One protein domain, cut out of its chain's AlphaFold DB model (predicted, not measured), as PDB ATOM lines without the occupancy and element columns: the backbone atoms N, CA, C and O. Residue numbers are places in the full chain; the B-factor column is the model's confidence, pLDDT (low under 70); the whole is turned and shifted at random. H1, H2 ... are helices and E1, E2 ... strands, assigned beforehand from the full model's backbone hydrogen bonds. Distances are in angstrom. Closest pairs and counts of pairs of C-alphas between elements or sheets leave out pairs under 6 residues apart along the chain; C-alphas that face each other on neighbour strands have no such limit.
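AT A GLANCE: This is residues 9 to 119 of the 121 residues of an uncharacterized protein of Candidatus Pacearchaeota archaeon (UniProt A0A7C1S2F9). A strongly twisted sheet of six strands forms a wall, with H1 and H2 packed over one and the same face of it, H2 over E1 and E5 and the short H1 over E4, while H3, after the last strand, only grazes the sheet, mostly at E1. The printed part has 111 residues with three named helices and six named strands, in the order E1 H1 E2 E3 E4 E5 H2 E6 H3. The sheet's order is E2 E3 E4 E5 E1 E6, antiparallel from E2 to E1, while E6 meets E1 only at a point. The class is mixed, helices and strands, and the whole is compact, with a radius of gyration of the C-alphas of 13.5 A and spans of 39 by 30 by 27 A.

IN THESE COORDINATES: E1 runs from residue 9, C-alpha at (-0.621, 38.026, -16.847), to residue 16, 21.9 A long. H1 is residues 20 to 26, E2 residues 31 to 33 and E3 residues 41 to 46, 16.8 A long. E4 is residues 52 to 59, 23.6 A, and E5, the longest strand, residues 69 to 77, 26.4 A. H2 is residues 80 to 94, 20.9 A, with C-alpha 80 at (-3.087, 38.047, -23.486). E6 is residues 97 to 100. H3 is residues 104 to 117, 20.6 A, ending with C-alpha 117 at (-5.148, 35.596, -6.492).

HOW THE PARTS SIT: E2, E3, E4 and E5 form a meander, each strand the antiparallel neighbour of the one before, and each successive pair is a hairpin. Within hydrogen-bond range are N 32 and O 45, 2.9 A apart, across E2 and E3, N 44 and O 56, 2.8 A apart, across E3 and E4, and N 55 and O 74, 2.8 A apart, across E4 and E5. E1 is the antiparallel neighbour of E5 at 160 degrees, with N 12 and O 73 2.9 A apart. E6, an edge strand, meets E1 only at a point, where C-alphas 14 and 98 face each other at 3.8 A. H2 has a height over the sheet of 7.8 A and lies over E1 and, only just, E5, with 3 of its C-alphas; its closest C-alphas to E5 are Asn 83 and Val 75, 5.5 A. H1, on the same face, has a height of 6.9 A and lies only just over E4, with 3 of its C-alphas. H1 and H2 touch, about perpendicular at 87 degrees, by residues 93 to 94 of H2 alone; the closest C-alphas are Ala 23 and Thr 94, 4.8 A. H3 only grazes the sheet, with residues 106 to 114, and is apart from H1 and H2. In H2 every O i to N i+4 pair is within hydrogen-bond range; H1 has 2 of 3 and H3 9 of 10.

THE WHOLE: The two C-alphas farthest apart, Pro 66 and Phe 119, are 41.3 A apart. The printed part has no cut and no long link. The mean pLDDT of the printed part is 76.7, with residues 36 to 39, 47 to 50, 61 to 67 and 101 to 119 under 70.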
ATOM      1  N   THR A   9      -1.556  37.001 -17.318       84.56
ATOM      2  CA  THR A   9      -0.621  38.026 -16.847       84.56
ATOM      3  C   THR A   9       0.527  38.174 -17.832       84.56
ATOM      4  O   THR A   9       1.215  37.211 -18.158       84.56
ATOM      5  N   LEU A  10       0.751  39.401 -18.297       87.06
ATOM      6  CA  LEU A  10       1.946  39.787 -19.036       87.06
ATOM      7  C   LEU A  10       2.857  40.587 -18.115       87.06
ATOM      8  O   LEU A  10       2.408  41.531 -17.465       87.06
ATOM      9  N   VAL A  11       4.139  40.244 -18.114       87.44
ATOM     10  CA  VAL A  11       5.171  40.998 -17.409       87.44
ATOM     11  C   VAL A  11       6.239  41.384 -18.411       87.44
ATOM     12  O   VAL A  11       6.732  40.529 -19.146       87.44
ATOM     13  N   LYS A  12       6.602  42.662 -18.417       88.06
ATOM     14  CA  LYS A  12       7.720  43.186 -19.190       88.06
ATOM     15  C   LYS A  12       8.695  43.911 -18.268       88.06
ATOM     16  O   LYS A  12       8.291  44.508 -17.266       88.06
ATOM     17  N   VAL A  13       9.979  43.844 -18.600       86.38
ATOM     18  CA  VAL A  13      11.050  44.499 -17.848       86.38
ATOM     19  C   VAL A  13      11.845  45.362 -18.810       86.38
ATOM     20  O   VAL A  13      12.071  44.989 -19.955       86.38
ATOM     21  N   GLY A  14      12.256  46.529 -18.343       86.50
ATOM     22  CA  GLY A  14      12.949  47.503 -19.158       86.50
ATOM     23  C   GLY A  14      13.895  48.370 -18.368       86.50
ATOM     24  O   GLY A  14      13.997  48.267 -17.142       86.50
ATOM     25  N   LEU A  15      14.554  49.256 -19.098       83.38
ATOM     26  CA  LEU A  15      15.385  50.302 -18.532       83.38
ATOM     27  C   LEU A  15      14.809  51.660 -18.896       83.38
ATOM     28  O   LEU A  15      14.338  51.883 -20.012       83.38
ATOM     29  N   TYR A  16      14.864  52.580 -17.941       86.62
ATOM     30  CA  TYR A  16      14.416  53.943 -18.147       86.62
ATOM     31  C   TYR A  16      15.339  54.928 -17.438       86.62
ATOM     32  O   TYR A  16      15.731  54.707 -16.294       86.62
ATOM     33  N   GLN A  17      15.735  55.993 -18.135       83.44
ATOM     34  CA  GLN A  17      16.755  56.919 -17.635       83.44
ATOM     35  C   GLN A  17      16.193  57.945 -16.649       83.44
ATOM     36  O   GLN A  17      16.901  58.342 -15.725       83.44
ATOM     37  N   ASP A  18      14.928  58.331 -16.807       84.75
ATOM     38  CA  ASP A  18      14.294  59.327 -15.945       84.75
ATOM     39  C   ASP A  18      13.505  58.664 -14.797       84.75
ATOM     40  O   ASP A  18      13.264  57.447 -14.792       84.75
ATOM     41  N   PRO A  19      13.056  59.445 -13.802       85.44
ATOM     42  CA  PRO A  19      12.120  58.958 -12.799       85.44
ATOM     43  C   PRO A  19      10.835  58.415 -13.438       85.44
ATOM     44  O   PRO A  19      10.256  59.026 -14.340       85.44
ATOM     45  N   LEU A  20      10.334  57.286 -12.928       88.50
ATOM     46  CA  LEU A  20       9.107  56.659 -13.431       88.50
ATOM     47  C   LEU A  20       7.896  57.606 -13.364       88.50
ATOM     48  O   LEU A  20       7.014  57.542 -14.218       88.50
ATOM     49  N   SER A  21       7.875  58.518 -12.393       88.88
ATOM     50  CA  SER A  21       6.829  59.533 -12.242       88.88
ATOM     51  C   SER A  21       6.670  60.428 -13.477       88.88
ATOM     52  O   SER A  21       5.554  60.846 -13.783       88.88
ATOM     53  N   ASP A  22       7.745  60.703 -14.219       88.69
ATOM     54  CA  ASP A  22       7.685  61.537 -15.422       88.69
ATOM     55  C   ASP A  22       7.192  60.762 -16.643       88.69
ATOM     56  O   ASP A  22       6.422  61.297 -17.442       88.69
ATOM     57  N   ALA A  23       7.562  59.485 -16.754       89.56
ATOM     58  CA  ALA A  23       6.993  58.587 -17.753       89.56
ATOM     59  C   ALA A  23       5.485  58.409 -17.554       89.56
ATOM     60  O   ALA A  23       4.714  58.542 -18.503       89.56
ATOM     61  N   VAL A  24       5.048  58.178 -16.315       90.94
ATOM     62  CA  VAL A  24       3.637  57.950 -15.987       90.94
ATOM     63  C   VAL A  24       2.754  59.144 -16.356       90.94
ATOM     64  O   VAL A  24       1.661  58.935 -16.871       90.94
ATOM     65  N   LYS A  25       3.236  60.385 -16.213       90.56
ATOM     66  CA  LYS A  25       2.497  61.592 -16.643       90.56
ATOM     67  C   LYS A  25       2.230  61.655 -18.151       90.56
ATOM     68  O   LYS A  25       1.327  62.375 -18.568       90.56
ATOM     69  N   ARG A  26       3.036  60.969 -18.968       91.94
ATOM     70  CA  ARG A  26       2.854  60.900 -20.428       91.94
ATOM     71  C   ARG A  26       1.904  59.784 -20.853       91.94
ATOM     72  O   ARG A  26       1.407  59.815 -21.974       91.94
ATOM     73  N   SER A  27       1.649  58.826 -19.965       90.56
ATOM     74  CA  SER A  27       0.671  57.770 -20.189       90.56
ATOM     75  C   SER A  27      -0.744  58.345 -20.187       90.56
ATOM     76  O   SER A  27      -1.102  59.179 -19.357       90.56
ATOM     77  N   SER A  28      -1.581  57.861 -21.098       90.12
ATOM     78  CA  SER A  28      -3.022  58.131 -21.100       90.12
ATOM     79  C   SER A  28      -3.792  57.259 -20.099       90.12
ATOM     80  O   SER A  28      -5.006  57.435 -19.915       90.12
ATOM     81  N   GLU A  29      -3.113  56.297 -19.470       88.69
ATOM     82  CA  GLU A  29      -3.633  55.502 -18.363       88.69
ATOM     83  C   GLU A  29      -3.694  56.340 -17.087       88.69
ATOM     84  O   GLU A  29      -2.744  57.035 -16.739       88.69
ATOM     85  N   ASP A  30      -4.819  56.256 -16.378       87.25
ATOM     86  CA  ASP A  30      -5.009  56.962 -15.111       87.25
ATOM     87  C   ASP A  30      -4.313  56.173 -13.995       87.25
ATOM     88  O   ASP A  30      -4.866  55.224 -13.432       87.25
ATOM     89  N   LEU A  31      -3.037  56.496 -13.788       89.44
ATOM     90  CA  LEU A  31      -2.108  55.762 -12.942       89.44
ATOM     91  C   LEU A  31      -1.897  56.487 -11.610       89.44
ATOM     92  O   LEU A  31      -1.391  57.607 -11.567       89.44
ATOM     93  N   PHE A  32      -2.217  55.808 -10.511       88.19
ATOM     94  CA  PHE A  32      -2.071  56.340  -9.157       88.19
ATOM     95  C   PHE A  32      -0.866  55.725  -8.466       88.19
ATOM     96  O   PHE A  32      -0.682  54.506  -8.503       88.19
ATOM     97  N   GLU A  33      -0.064  56.560  -7.810       88.62
ATOM     98  CA  GLU A  33       1.014  56.069  -6.958       88.62
ATOM     99  C   GLU A  33       0.420  55.358  -5.742       88.62
ATOM    100  O   GLU A  33      -0.433  55.914  -5.047       88.62
ATOM    101  N   ILE A  34       0.875  54.135  -5.468       83.81
ATOM    102  CA  ILE A  34       0.440  53.374  -4.298       83.81
ATOM    103  C   ILE A  34       1.613  53.095  -3.355       83.81
ATOM    104  O   ILE A  34       2.636  52.544  -3.778       83.81
ATOM    105  N   PRO A  35       1.472  53.385  -2.051       71.94
ATOM    106  CA  PRO A  35       2.448  52.985  -1.048       71.94
ATOM    107  C   PRO A  35       2.235  51.502  -0.698       71.94
ATOM    108  O   PRO A  35       1.745  51.172   0.378       71.94
ATOM    109  N   PHE A  36       2.524  50.584  -1.627       59.81
ATOM    110  CA  PHE A  36       2.304  49.148  -1.414       59.81
ATOM    111  C   PHE A  36       3.615  48.371  -1.231       59.81
ATOM    112  O   PHE A  36       4.385  48.183  -2.181       59.81
ATOM    113  N   GLY A  37       3.812  47.836  -0.023       54.75
ATOM    114  CA  GLY A  37       4.966  47.027   0.380       54.75
ATOM    115  C   GLY A  37       6.050  47.826   1.113       54.75
ATOM    116  O   GLY A  37       6.264  49.003   0.853       54.75
ATOM    117  N   SER A  38       6.746  47.166   2.036       49.62
ATOM    118  CA  SER A  38       7.829  47.696   2.876       49.62
ATOM    119  C   SER A  38       9.168  47.810   2.131       49.62
ATOM    120  O   SER A  38      10.195  47.344   2.619       49.62
ATOM    121  N   GLY A  39       9.166  48.371   0.920       58.75
ATOM    122  CA  GLY A  39      10.347  48.364   0.058       58.75
ATOM    123  C   GLY A  39      10.575  49.656  -0.706       58.75
ATOM    124  O   GLY A  39       9.634  50.368  -1.058       58.75
ATOM    125  N   ASP A  40      11.849  49.884  -1.009       71.38
ATOM    126  CA  ASP A  40      12.421  50.974  -1.796       71.38
ATOM    127  C   ASP A  40      11.978  50.914  -3.267       71.38
ATOM    128  O   ASP A  40      12.813  50.894  -4.156       71.38
ATOM    129  N   ASN A  41      10.681  50.827  -3.565       75.75
ATOM    130  CA  ASN A  41      10.139  50.817  -4.925       75.75
ATOM    131  C   ASN A  41       9.002  51.843  -5.040       75.75
ATOM    132  O   ASN A  41       8.127  51.915  -4.178       75.75
ATOM    133  N   ILE A  42       9.000  52.617  -6.119       82.44
ATOM    134  CA  ILE A  42       7.867  53.430  -6.569       82.44
ATOM    135  C   ILE A  42       6.949  52.518  -7.381       82.44
ATOM    136  O   ILE A  42       7.436  51.716  -8.180       82.44
ATOM    137  N   LYS A  43       5.634  52.611  -7.169       87.88
ATOM    138  CA  LYS A  43       4.637  51.796  -7.869       87.88
ATOM    139  C   LYS A  43       3.451  52.650  -8.284       87.88
ATOM    140  O   LYS A  43       2.905  53.365  -7.449       87.88
ATOM    141  N   TYR A  44       3.025  52.504  -9.532       88.56
ATOM    142  CA  TYR A  44       1.813  53.112 -10.065       88.56
ATOM    143  C   TYR A  44       0.852  52.036 -10.565       88.56
ATOM    144  O   TYR A  44       1.296  51.056 -11.165       88.56
ATOM    145  N   VAL A  45      -0.449  52.217 -10.335       88.06
ATOM    146  CA  VAL A  45      -1.495  51.271 -10.761       88.06
ATOM    147  C   VAL A  45      -2.665  51.966 -11.445       88.06
ATOM    148  O   VAL A  45      -3.049  53.068 -11.056       88.06
ATOM    149  N   SER A  46      -3.253  51.300 -12.440       87.62
ATOM    150  CA  SER A  46      -4.507  51.721 -13.070       87.62
ATOM    151  C   SER A  46      -5.664  51.011 -12.381       87.62
ATOM    152  O   SER A  46      -5.716  49.780 -12.368       87.62
ATOM    153  N   LEU A  47      -6.572  51.786 -11.786       69.94
ATOM    154  CA  LEU A  47      -7.748  51.263 -11.077       69.94
ATOM    155  C   LEU A  47      -9.062  51.488 -11.842       69.94
ATOM    156  O   LEU A  47     -10.065  50.860 -11.519       69.94
ATOM    157  N   ASN A  48      -9.065  52.362 -12.857       63.62
ATOM    158  CA  ASN A  48     -10.303  52.943 -13.393       63.62
ATOM    159  C   ASN A  48     -10.537  52.726 -14.897       63.62
ATOM    160  O   ASN A  48     -11.574  53.150 -15.411       63.62
ATOM    161  N   LYS A  49      -9.621  52.084 -15.635       63.66
ATOM    162  CA  LYS A  49      -9.752  51.932 -17.094       63.66
ATOM    163  C   LYS A  49      -9.953  50.479 -17.512       63.66
ATOM    164  O   LYS A  49      -9.047  49.827 -17.990       63.66
ATOM    165  N   GLY A  50     -11.189  49.994 -17.414       69.62
ATOM    166  CA  GLY A  50     -11.608  48.742 -18.058       69.62
ATOM    167  C   GLY A  50     -11.271  47.455 -17.288       69.62
ATOM    168  O   GLY A  50     -10.837  47.504 -16.143       69.62
ATOM    169  N   PRO A  51     -11.525  46.269 -17.879       85.00
ATOM    170  CA  PRO A  51     -11.421  44.980 -17.190       85.00
ATOM    171  C   PRO A  51      -9.979  44.439 -17.228       85.00
ATOM    172  O   PRO A  51      -9.745  43.296 -17.631       85.00
ATOM    173  N   TYR A  52      -9.011  45.287 -16.889       84.06
ATOM    174  CA  TYR A  52      -7.612  44.917 -16.711       84.06
ATOM    175  C   TYR A  52      -7.017  45.656 -15.518       84.06
ATOM    176  O   TYR A  52      -7.514  46.695 -15.092       84.06
ATOM    177  N   PHE A  53      -5.923  45.114 -15.007       87.50
ATOM    178  CA  PHE A  53      -5.094  45.734 -13.993       87.50
ATOM    179  C   PHE A  53      -3.714  45.990 -14.594       87.50
ATOM    180  O   PHE A  53      -3.062  45.057 -15.057       87.50
ATOM    181  N   LEU A  54      -3.284  47.250 -14.612       90.44
ATOM    182  CA  LEU A  54      -1.944  47.658 -15.038       90.44
ATOM    183  C   LEU A  54      -1.181  48.142 -13.808       90.44
ATOM    184  O   LEU A  54      -1.679  48.991 -13.073       90.44
ATOM    185  N   MET A  55       0.033  47.640 -13.621       91.56
ATOM    186  CA  MET A  55       0.970  48.092 -12.603       91.56
ATOM    187  C   MET A  55       2.326  48.359 -13.244       91.56
ATOM    188  O   MET A  55       2.805  47.557 -14.041       91.56
ATOM    189  N   VAL A  56       2.976  49.448 -12.850       91.06
ATOM    190  CA  VAL A  56       4.365  49.734 -13.211       91.06
ATOM    191  C   VAL A  56       5.159  50.096 -11.965       91.06
ATOM    192  O   VAL A  56       4.649  50.765 -11.066       91.06
ATOM    193  N   SER A  57       6.398  49.623 -11.876       89.62
ATOM    194  CA  SER A  57       7.239  49.819 -10.698       89.62
ATOM    195  C   SER A  57       8.700  50.068 -11.042       89.62
ATOM    196  O   SER A  57       9.200  49.560 -12.044       89.62
ATOM    197  N   GLN A  58       9.367  50.843 -10.190       86.88
ATOM    198  CA  GLN A  58      10.774  51.217 -10.304       86.88
ATOM    199  C   GLN A  58      11.417  51.215  -8.907       86.88
ATOM    200  O   GLN A  58      10.839  51.799  -7.991       86.88
ATOM    201  N   PRO A  59      12.603  50.620  -8.708       79.00
ATOM    202  CA  PRO A  59      13.353  50.763  -7.461       79.00
ATOM    203  C   PRO A  59      13.772  52.214  -7.178       79.00
ATOM    204  O   PRO A  59      14.394  52.851  -8.022       79.00
ATOM    205  N   LYS A  60      13.443  52.720  -5.981       70.38
ATOM    206  CA  LYS A  60      13.867  54.006  -5.395       70.38
ATOM    207  C   LYS A  60      15.372  54.038  -5.163       70.38
ATOM    208  O   LYS A  60      16.023  54.992  -5.568       70.38
ATOM    209  N   ASP A  61      15.904  52.980  -4.551       60.00
ATOM    210  CA  ASP A  61      17.304  52.896  -4.147       60.00
ATOM    211  C   ASP A  61      17.963  51.676  -4.774       60.00
ATOM    212  O   ASP A  61      17.838  50.557  -4.275       60.00
ATOM    213  N   ARG A  62      18.690  51.899  -5.870       51.16
ATOM    214  CA  ARG A  62      19.962  51.230  -6.180       51.16
ATOM    215  C   ARG A  62      20.522  51.819  -7.462       51.16
ATOM    216  O   ARG A  62      19.858  51.774  -8.486       51.16
ATOM    217  N   ILE A  63      21.736  52.360  -7.319       48.72
ATOM    218  CA  ILE A  63      22.754  52.672  -8.332       48.72
ATOM    219  C   ILE A  63      22.140  52.853  -9.725       48.72
ATOM    220  O   ILE A  63      21.875  51.827 -10.359       48.72
ATOM    221  N   PRO A  64      21.943  54.093 -10.229       49.59
ATOM    222  CA  PRO A  64      21.708  54.273 -11.654       49.59
ATOM    223  C   PRO A  64      22.792  53.479 -12.372       49.59
ATOM    224  O   PRO A  64      23.984  53.781 -12.266       49.59
ATOM    225  N   SER A  65      22.392  52.384 -13.016       54.16
ATOM    226  CA  SER A  65      23.313  51.721 -13.913       54.16
ATOM    227  C   SER A  65      23.629  52.750 -15.003       54.16
ATOM    228  O   SER A  65      22.798  53.625 -15.270       54.16
ATOM    229  N   PRO A  66      24.778  52.672 -15.685       59.72
ATOM    230  CA  PRO A  66      25.017  53.507 -16.862       59.72
ATOM    231  C   PRO A  66      23.875  53.437 -17.898       59.72
ATOM    232  O   PRO A  66      23.778  54.299 -18.763       59.72
ATOM    233  N   ALA A  67      23.011  52.419 -17.799       64.94
ATOM    234  CA  ALA A  67      21.869  52.174 -18.658       64.94
ATOM    235  C   ALA A  67      20.504  52.631 -18.079       64.94
ATOM    236  O   ALA A  67      19.496  52.477 -18.759       64.94
ATOM    237  N   GLY A  68      20.447  53.213 -16.871       74.50
ATOM    238  CA  GLY A  68      19.220  53.728 -16.237       74.50
ATOM    239  C   GLY A  68      18.677  52.869 -15.085       74.50
ATOM    240  O   GLY A  68      19.385  52.026 -14.521       74.50
ATOM    241  N   TYR A  69      17.418  53.121 -14.722       78.38
ATOM    242  CA  TYR A  69      16.655  52.423 -13.689       78.38
ATOM    243  C   TYR A  69      15.873  51.247 -14.274       78.38
ATOM    244  O   TYR A  69      15.263  51.371 -15.335       78.38
ATOM    245  N   ASN A  70      15.808  50.136 -13.541       82.88
ATOM    246  CA  ASN A  70      14.946  49.018 -13.914       82.88
ATOM    247  C   ASN A  70      13.473  49.401 -13.742       82.88
ATOM    248  O   ASN A  70      13.072  49.871 -12.676       82.88
ATOM    249  N   VAL A  71      12.670  49.142 -14.768       87.44
ATOM    250  CA  VAL A  71      11.218  49.306 -14.742       87.44
ATOM    251  C   VAL A  71      10.571  47.953 -14.983       87.44
ATOM    252  O   VAL A  71      10.959  47.223 -15.892       87.44
ATOM    253  N   ILE A  72       9.581  47.611 -14.164       89.00
ATOM    254  CA  ILE A  72       8.775  46.399 -14.320       89.00
ATOM    255  C   ILE A  72       7.340  46.829 -14.580       89.00
ATOM    256  O   ILE A  72       6.768  47.558 -13.768       89.00
ATOM    257  N   LEU A  73       6.766  46.350 -15.678       91.00
ATOM    258  CA  LEU A  73       5.365  46.524 -16.037       91.00
ATOM    259  C   LEU A  73       4.651  45.176 -15.956       91.00
ATOM    260  O   LEU A  73       5.113  44.188 -16.524       91.00
ATOM    261  N   SER A  74       3.502  45.156 -15.291       90.00
ATOM    262  CA  SER A  74       2.615  44.002 -15.196       90.00
ATOM    263  C   SER A  74       1.224  44.389 -15.676       90.00
ATOM    264  O   SER A  74       0.645  45.353 -15.177       90.00
ATOM    265  N   VAL A  75       0.666  43.617 -16.606       89.31
ATOM    266  CA  VAL A  75      -0.723  43.754 -17.057       89.31
ATOM    267  C   VAL A  75      -1.444  42.439 -16.836       89.31
ATOM    268  O   VAL A  75      -0.990  41.398 -17.306       89.31
ATOM    269  N   VAL A  76      -2.572  42.492 -16.138       88.31
ATOM    270  CA  VAL A  76      -3.423  41.337 -15.854       88.31
ATOM    271  C   VAL A  76      -4.794  41.581 -16.467       88.31
ATOM    272  O   VAL A  76      -5.434  42.594 -16.187       88.31
ATOM    273  N   SER A  77      -5.269  40.663 -17.301       88.56
ATOM    274  CA  SER A  77      -6.626  40.699 -17.852       88.56
ATOM    275  C   SER A  77      -7.066  39.299 -18.276       88.56
ATOM    276  O   SER A  77      -6.360  38.327 -18.060       88.56
ATOM    277  N   ARG A  78      -8.238  39.161 -18.900       85.62
ATOM    278  CA  ARG A  78      -8.702  37.870 -19.447       85.62
ATOM    279  C   ARG A  78      -8.181  37.567 -20.857       85.62
ATOM    280  O   ARG A  78      -8.623  36.600 -21.468       85.62
ATOM    281  N   SER A  79      -7.329  38.423 -21.421       87.19
ATOM    282  CA  SER A  79      -6.829  38.291 -22.791       87.19
ATOM    283  C   SER A  79      -5.364  38.703 -22.869       87.19
ATOM    284  O   SER A  79      -5.015  39.857 -22.621       87.19
ATOM    285  N   LEU A  80      -4.506  37.766 -23.274       85.88
ATOM    286  CA  LEU A  80      -3.087  38.047 -23.486       85.88
ATOM    287  C   LEU A  80      -2.865  39.095 -24.588       85.88
ATOM    288  O   LEU A  80      -1.984  39.939 -24.454       85.88
ATOM    289  N   ASP A  81      -3.681  39.089 -25.641       89.81
ATOM    290  CA  ASP A  81      -3.591  40.087 -26.714       89.81
ATOM    291  C   ASP A  81      -3.928  41.490 -26.210       89.81
ATOM    292  O   ASP A  81      -3.228  42.445 -26.534       89.81
ATOM    293  N   ARG A  82      -4.922  41.609 -25.321       88.94
ATOM    294  CA  ARG A  82      -5.196  42.869 -24.623       88.94
ATOM    295  C   ARG A  82      -4.031  43.290 -23.734       88.94
ATOM    296  O   ARG A  82      -3.678  44.464 -23.719       88.94
ATOM    297  N   ASN A  83      -3.425  42.353 -23.004       89.88
ATOM    298  CA  ASN A  83      -2.264  42.667 -22.172       89.88
ATOM    299  C   ASN A  83      -1.108  43.224 -23.016       89.88
ATOM    300  O   ASN A  83      -0.478  44.200 -22.611       89.88
ATOM    301  N   ARG A  84      -0.858  42.631 -24.195       91.50
ATOM    302  CA  ARG A  84       0.134  43.118 -25.166       91.50
ATOM    303  C   ARG A  84      -0.220  44.510 -25.677       91.50
ATOM    304  O   ARG A  84       0.622  45.391 -25.606       91.50
ATOM    305  N   GLU A  85      -1.469  44.736 -26.086       92.75
ATOM    306  CA  GLU A  85      -1.942  46.045 -26.557       92.75
ATOM    307  C   GLU A  85      -1.702  47.154 -25.519       92.75
ATOM    308  O   GLU A  85      -1.189  48.221 -25.856       92.75
ATOM    309  N   ILE A  86      -2.033  46.895 -24.251       91.31
ATOM    310  CA  ILE A  86      -1.843  47.852 -23.152       91.31
ATOM    311  C   ILE A  86      -0.356  48.106 -22.901       91.31
ATOM    312  O   ILE A  86       0.043  49.258 -22.737       91.31
ATOM    313  N   ALA A  87       0.465  47.052 -22.882       92.25
ATOM    314  CA  ALA A  87       1.904  47.183 -22.685       92.25
ATOM    315  C   ALA A  87       2.557  47.984 -23.824       92.25
ATOM    316  O   ALA A  87       3.271  48.945 -23.558       92.25
ATOM    317  N   ASP A  88       2.250  47.658 -25.079       93.44
ATOM    318  CA  ASP A  88       2.807  48.331 -26.258       93.44
ATOM    319  C   ASP A  88       2.328  49.788 -26.353       93.44
ATOM    320  O   ASP A  88       3.066  50.688 -26.764       93.44
ATOM    321  N   LYS A  89       1.079  50.053 -25.946       94.00
ATOM    322  CA  LYS A  89       0.559  51.415 -25.806       94.00
ATOM    323  C   LYS A  89       1.343  52.194 -24.752       94.00
ATOM    324  O   LYS A  89       1.759  53.316 -25.035       94.00
ATOM    325  N   PHE A  90       1.558  51.606 -23.577       93.19
ATOM    326  CA  PHE A  90       2.314  52.239 -22.504       93.19
ATOM    327  C   PHE A  90       3.757  52.538 -22.933       93.19
ATOM    328  O   PHE A  90       4.217  53.662 -22.748       93.19
ATOM    329  N   GLU A  91       4.457  51.597 -23.571       93.50
ATOM    330  CA  GLU A  91       5.809  51.814 -24.117       93.50
ATOM    331  C   GLU A  91       5.840  52.981 -25.108       93.50
ATOM    332  O   GLU A  91       6.662  53.888 -24.982       93.50
ATOM    333  N   ARG A  92       4.897  53.013 -26.056       94.56
ATOM    334  CA  ARG A  92       4.819  54.069 -27.075       94.56
ATOM    335  C   ARG A  92       4.546  55.453 -26.483       94.56
ATOM    336  O   ARG A  92       5.085  56.435 -26.981       94.56
ATOM    337  N   GLU A  93       3.691  55.545 -25.467       94.50
ATOM    338  CA  GLU A  93       3.326  56.820 -24.831       94.50
ATOM    339  C   GLU A  93       4.415  57.323 -23.877       94.50
ATOM    340  O   GLU A  93       4.696  58.521 -23.803       94.50
ATOM    341  N   THR A  94       5.051  56.406 -23.151       92.06
ATOM    342  CA  THR A  94       6.038  56.758 -22.129       92.06
ATOM    343  C   THR A  94       7.465  56.832 -22.663       92.06
ATOM    344  O   THR A  94       8.281  57.538 -22.069       92.06
ATOM    345  N   GLY A  95       7.765  56.154 -23.771       90.00
ATOM    346  CA  GLY A  95       9.114  55.991 -24.313       90.00
ATOM    347  C   GLY A  95       9.977  54.999 -23.528       90.00
ATOM    348  O   GLY A  95      11.181  54.940 -23.760       90.00
ATOM    349  N   ILE A  96       9.394  54.251 -22.583       89.31
ATOM    350  CA  ILE A  96      10.108  53.202 -21.852       89.31
ATOM    351  C   ILE A  96      10.250  51.986 -22.768       89.31
ATOM    352  O   ILE A  96       9.252  51.469 -23.263       89.31
ATOM    353  N   ASP A  97      11.477  51.501 -22.947       87.44
ATOM    354  CA  ASP A  97      11.747  50.237 -23.630       87.44
ATOM    355  C   ASP A  97      11.657  49.080 -22.626       87.44
ATOM    356  O   ASP A  97      12.557  48.897 -21.800       87.44
ATOM    357  N   LEU A  98      10.557  48.317 -22.670       83.56
ATOM    358  CA  LEU A  98      10.329  47.141 -21.817       83.56
ATOM    359  C   LEU A  98      10.647  45.815 -22.541       83.56
ATOM    360  O   LEU A  98      10.041  44.778 -22.262       83.56
ATOM    361  N   GLY A  99      11.595  45.842 -23.481       74.31
ATOM    362  CA  GLY A  99      12.010  44.693 -24.285       74.31
ATOM    363  C   GLY A  99      13.030  43.745 -23.641       74.31
ATOM    364  O   GLY A  99      13.511  42.843 -24.329       74.31
ATOM    365  N   LEU A 100      13.397  43.912 -22.363       70.69
ATOM    366  CA  LEU A 100      14.342  42.994 -21.722       70.69
ATOM    367  C   LEU A 100      13.666  41.654 -21.427       70.69
ATOM    368  O   LEU A 100      12.598  41.594 -20.811       70.69
ATOM    369  N   GLU A 101      14.322  40.563 -21.828       58.03
ATOM    370  CA  GLU A 101      13.888  39.216 -21.471       58.03
ATOM    371  C   GLU A 101      13.813  39.087 -19.947       58.03
ATOM    372  O   GLU A 101      14.818  39.223 -19.243       58.03
ATOM    373  N   VAL A 102      12.615  38.811 -19.425       59.19
ATOM    374  CA  VAL A 102      12.434  38.519 -18.002       59.19
ATOM    375  C   VAL A 102      13.196  37.226 -17.698       59.19
ATOM    376  O   VAL A 102      12.867  36.185 -18.274       59.19
ATOM    377  N   PRO A 103      14.196  37.234 -16.796       55.34
ATOM    378  CA  PRO A 103      14.866  36.007 -16.395       55.34
ATOM    379  C   PRO A 103      13.821  34.997 -15.915       55.34
ATOM    380  O   PRO A 103      12.999  35.334 -15.062       55.34
ATOM    381  N   LYS A 104      13.862  33.755 -16.422       49.69
ATOM    382  CA  LYS A 104      12.883  32.686 -16.105       49.69
ATOM    383  C   LYS A 104      12.567  32.555 -14.607       49.69
ATOM    384  O   LYS A 104      11.449  32.219 -14.242       49.69
ATOM    385  N   LEU A 105      13.536  32.869 -13.744       45.22
ATOM    386  CA  LEU A 105      13.390  32.862 -12.288       45.22
ATOM    387  C   LEU A 105      12.323  33.849 -11.765       45.22
ATOM    388  O   LEU A 105      11.586  33.522 -10.839       45.22
ATOM    389  N   LEU A 106      12.222  35.045 -12.360       54.56
ATOM    390  CA  LEU A 106      11.198  36.042 -12.023       54.56
ATOM    391  C   LEU A 106       9.829  35.635 -12.569       54.56
ATOM    392  O   LEU A 106       8.825  35.820 -11.887       54.56
ATOM    393  N   GLN A 107       9.801  35.003 -13.743       54.28
ATOM    394  CA  GLN A 107       8.575  34.478 -14.341       54.28
ATOM    395  C   GLN A 107       7.907  33.442 -13.418       54.28
ATOM    396  O   GLN A 107       6.744  33.601 -13.062       54.28
ATOM    397  N   THR A 108       8.675  32.485 -12.882       53.09
ATOM    398  CA  THR A 108       8.170  31.471 -11.932       53.09
ATOM    399  C   THR A 108       7.654  32.071 -10.618       53.09
ATOM    400  O   THR A 108       6.668  31.595 -10.051       53.09
ATOM    401  N   HIS A 109       8.293  33.130 -10.112       53.22
ATOM    402  CA  HIS A 109       7.841  33.803  -8.891       53.22
ATOM    403  C   HIS A 109       6.533  34.581  -9.109       53.22
ATOM    404  O   HIS A 109       5.702  34.665  -8.207       53.22
ATOM    405  N   MET A 110       6.313  35.101 -10.319       54.75
ATOM    406  CA  MET A 110       5.096  35.835 -10.679       54.75
ATOM    407  C   MET A 110       3.929  34.903 -11.023       54.75
ATOM    408  O   MET A 110       2.808  35.172 -10.593       54.75
ATOM    409  N   ASP A 111       4.193  33.758 -11.657       54.56
ATOM    410  CA  ASP A 111       3.201  32.686 -11.837       54.56
ATOM    411  C   ASP A 111       2.661  32.190 -10.483       54.56
ATOM    412  O   ASP A 111       1.468  31.926 -10.328       54.56
ATOM    413  N   SER A 112       3.523  32.168  -9.462       51.91
ATOM    414  CA  SER A 112       3.153  31.818  -8.084       51.91
ATOM    415  C   SER A 112       2.269  32.881  -7.403       51.91
ATOM    416  O   SER A 112       1.506  32.567  -6.488       51.91
ATOM    417  N   MET A 113       2.323  34.147  -7.839       47.38
ATOM    418  CA  MET A 113       1.398  35.186  -7.361       47.38
ATOM    419  C   MET A 113       0.037  35.111  -8.060       47.38
ATOM    420  O   MET A 113      -0.982  35.341  -7.410       47.38
ATOM    421  N   ASN A 114      -0.018  34.715  -9.337       44.75
ATOM    422  CA  ASN A 114      -1.290  34.442 -10.018       44.75
ATOM    423  C   ASN A 114      -2.074  33.315  -9.323       44.75
ATOM    424  O   ASN A 114      -3.293  33.415  -9.188       44.75
ATOM    425  N   SER A 115      -1.394  32.282  -8.804       46.75
ATOM    426  CA  SER A 115      -2.060  31.227  -8.023       46.75
ATOM    427  C   SER A 115      -2.585  31.697  -6.661       46.75
ATOM    428  O   SER A 115      -3.530  31.111  -6.146       46.75
ATOM    429  N   LEU A 116      -2.011  32.759  -6.085       41.75
ATOM    430  CA  LEU A 116      -2.483  33.363  -4.830       41.75
ATOM    431  C   LEU A 116      -3.768  34.182  -5.028       41.75
ATOM    432  O   LEU A 116      -4.657  34.128  -4.184       41.75
ATOM    433  N   PHE A 117      -3.905  34.889  -6.154       42.09
ATOM    434  CA  PHE A 117      -5.148  35.596  -6.492       42.09
ATOM    435  C   PHE A 117      -6.277  34.656  -6.945       42.09
ATOM    436  O   PHE A 117      -7.444  35.009  -6.802       42.09
ATOM    437  N   GLY A 118      -5.952  33.449  -7.419       39.56
ATOM    438  CA  GLY A 118      -6.926  32.384  -7.690       39.56
ATOM    439  C   GLY A 118      -7.438  31.637  -6.449       39.56
ATOM    440  O   GLY A 118      -8.265  30.747  -6.595       39.56
ATOM    441  N   PHE A 119      -6.954  31.968  -5.244       35.25
ATOM    442  CA  PHE A 119      -7.344  31.318  -3.981       35.25
ATOM    443  C   PHE A 119      -8.338  32.148  -3.142       35.25
ATOM    444  O   PHE A 119      -8.647  31.781  -2.013       35.25
TER     445      PHE A 119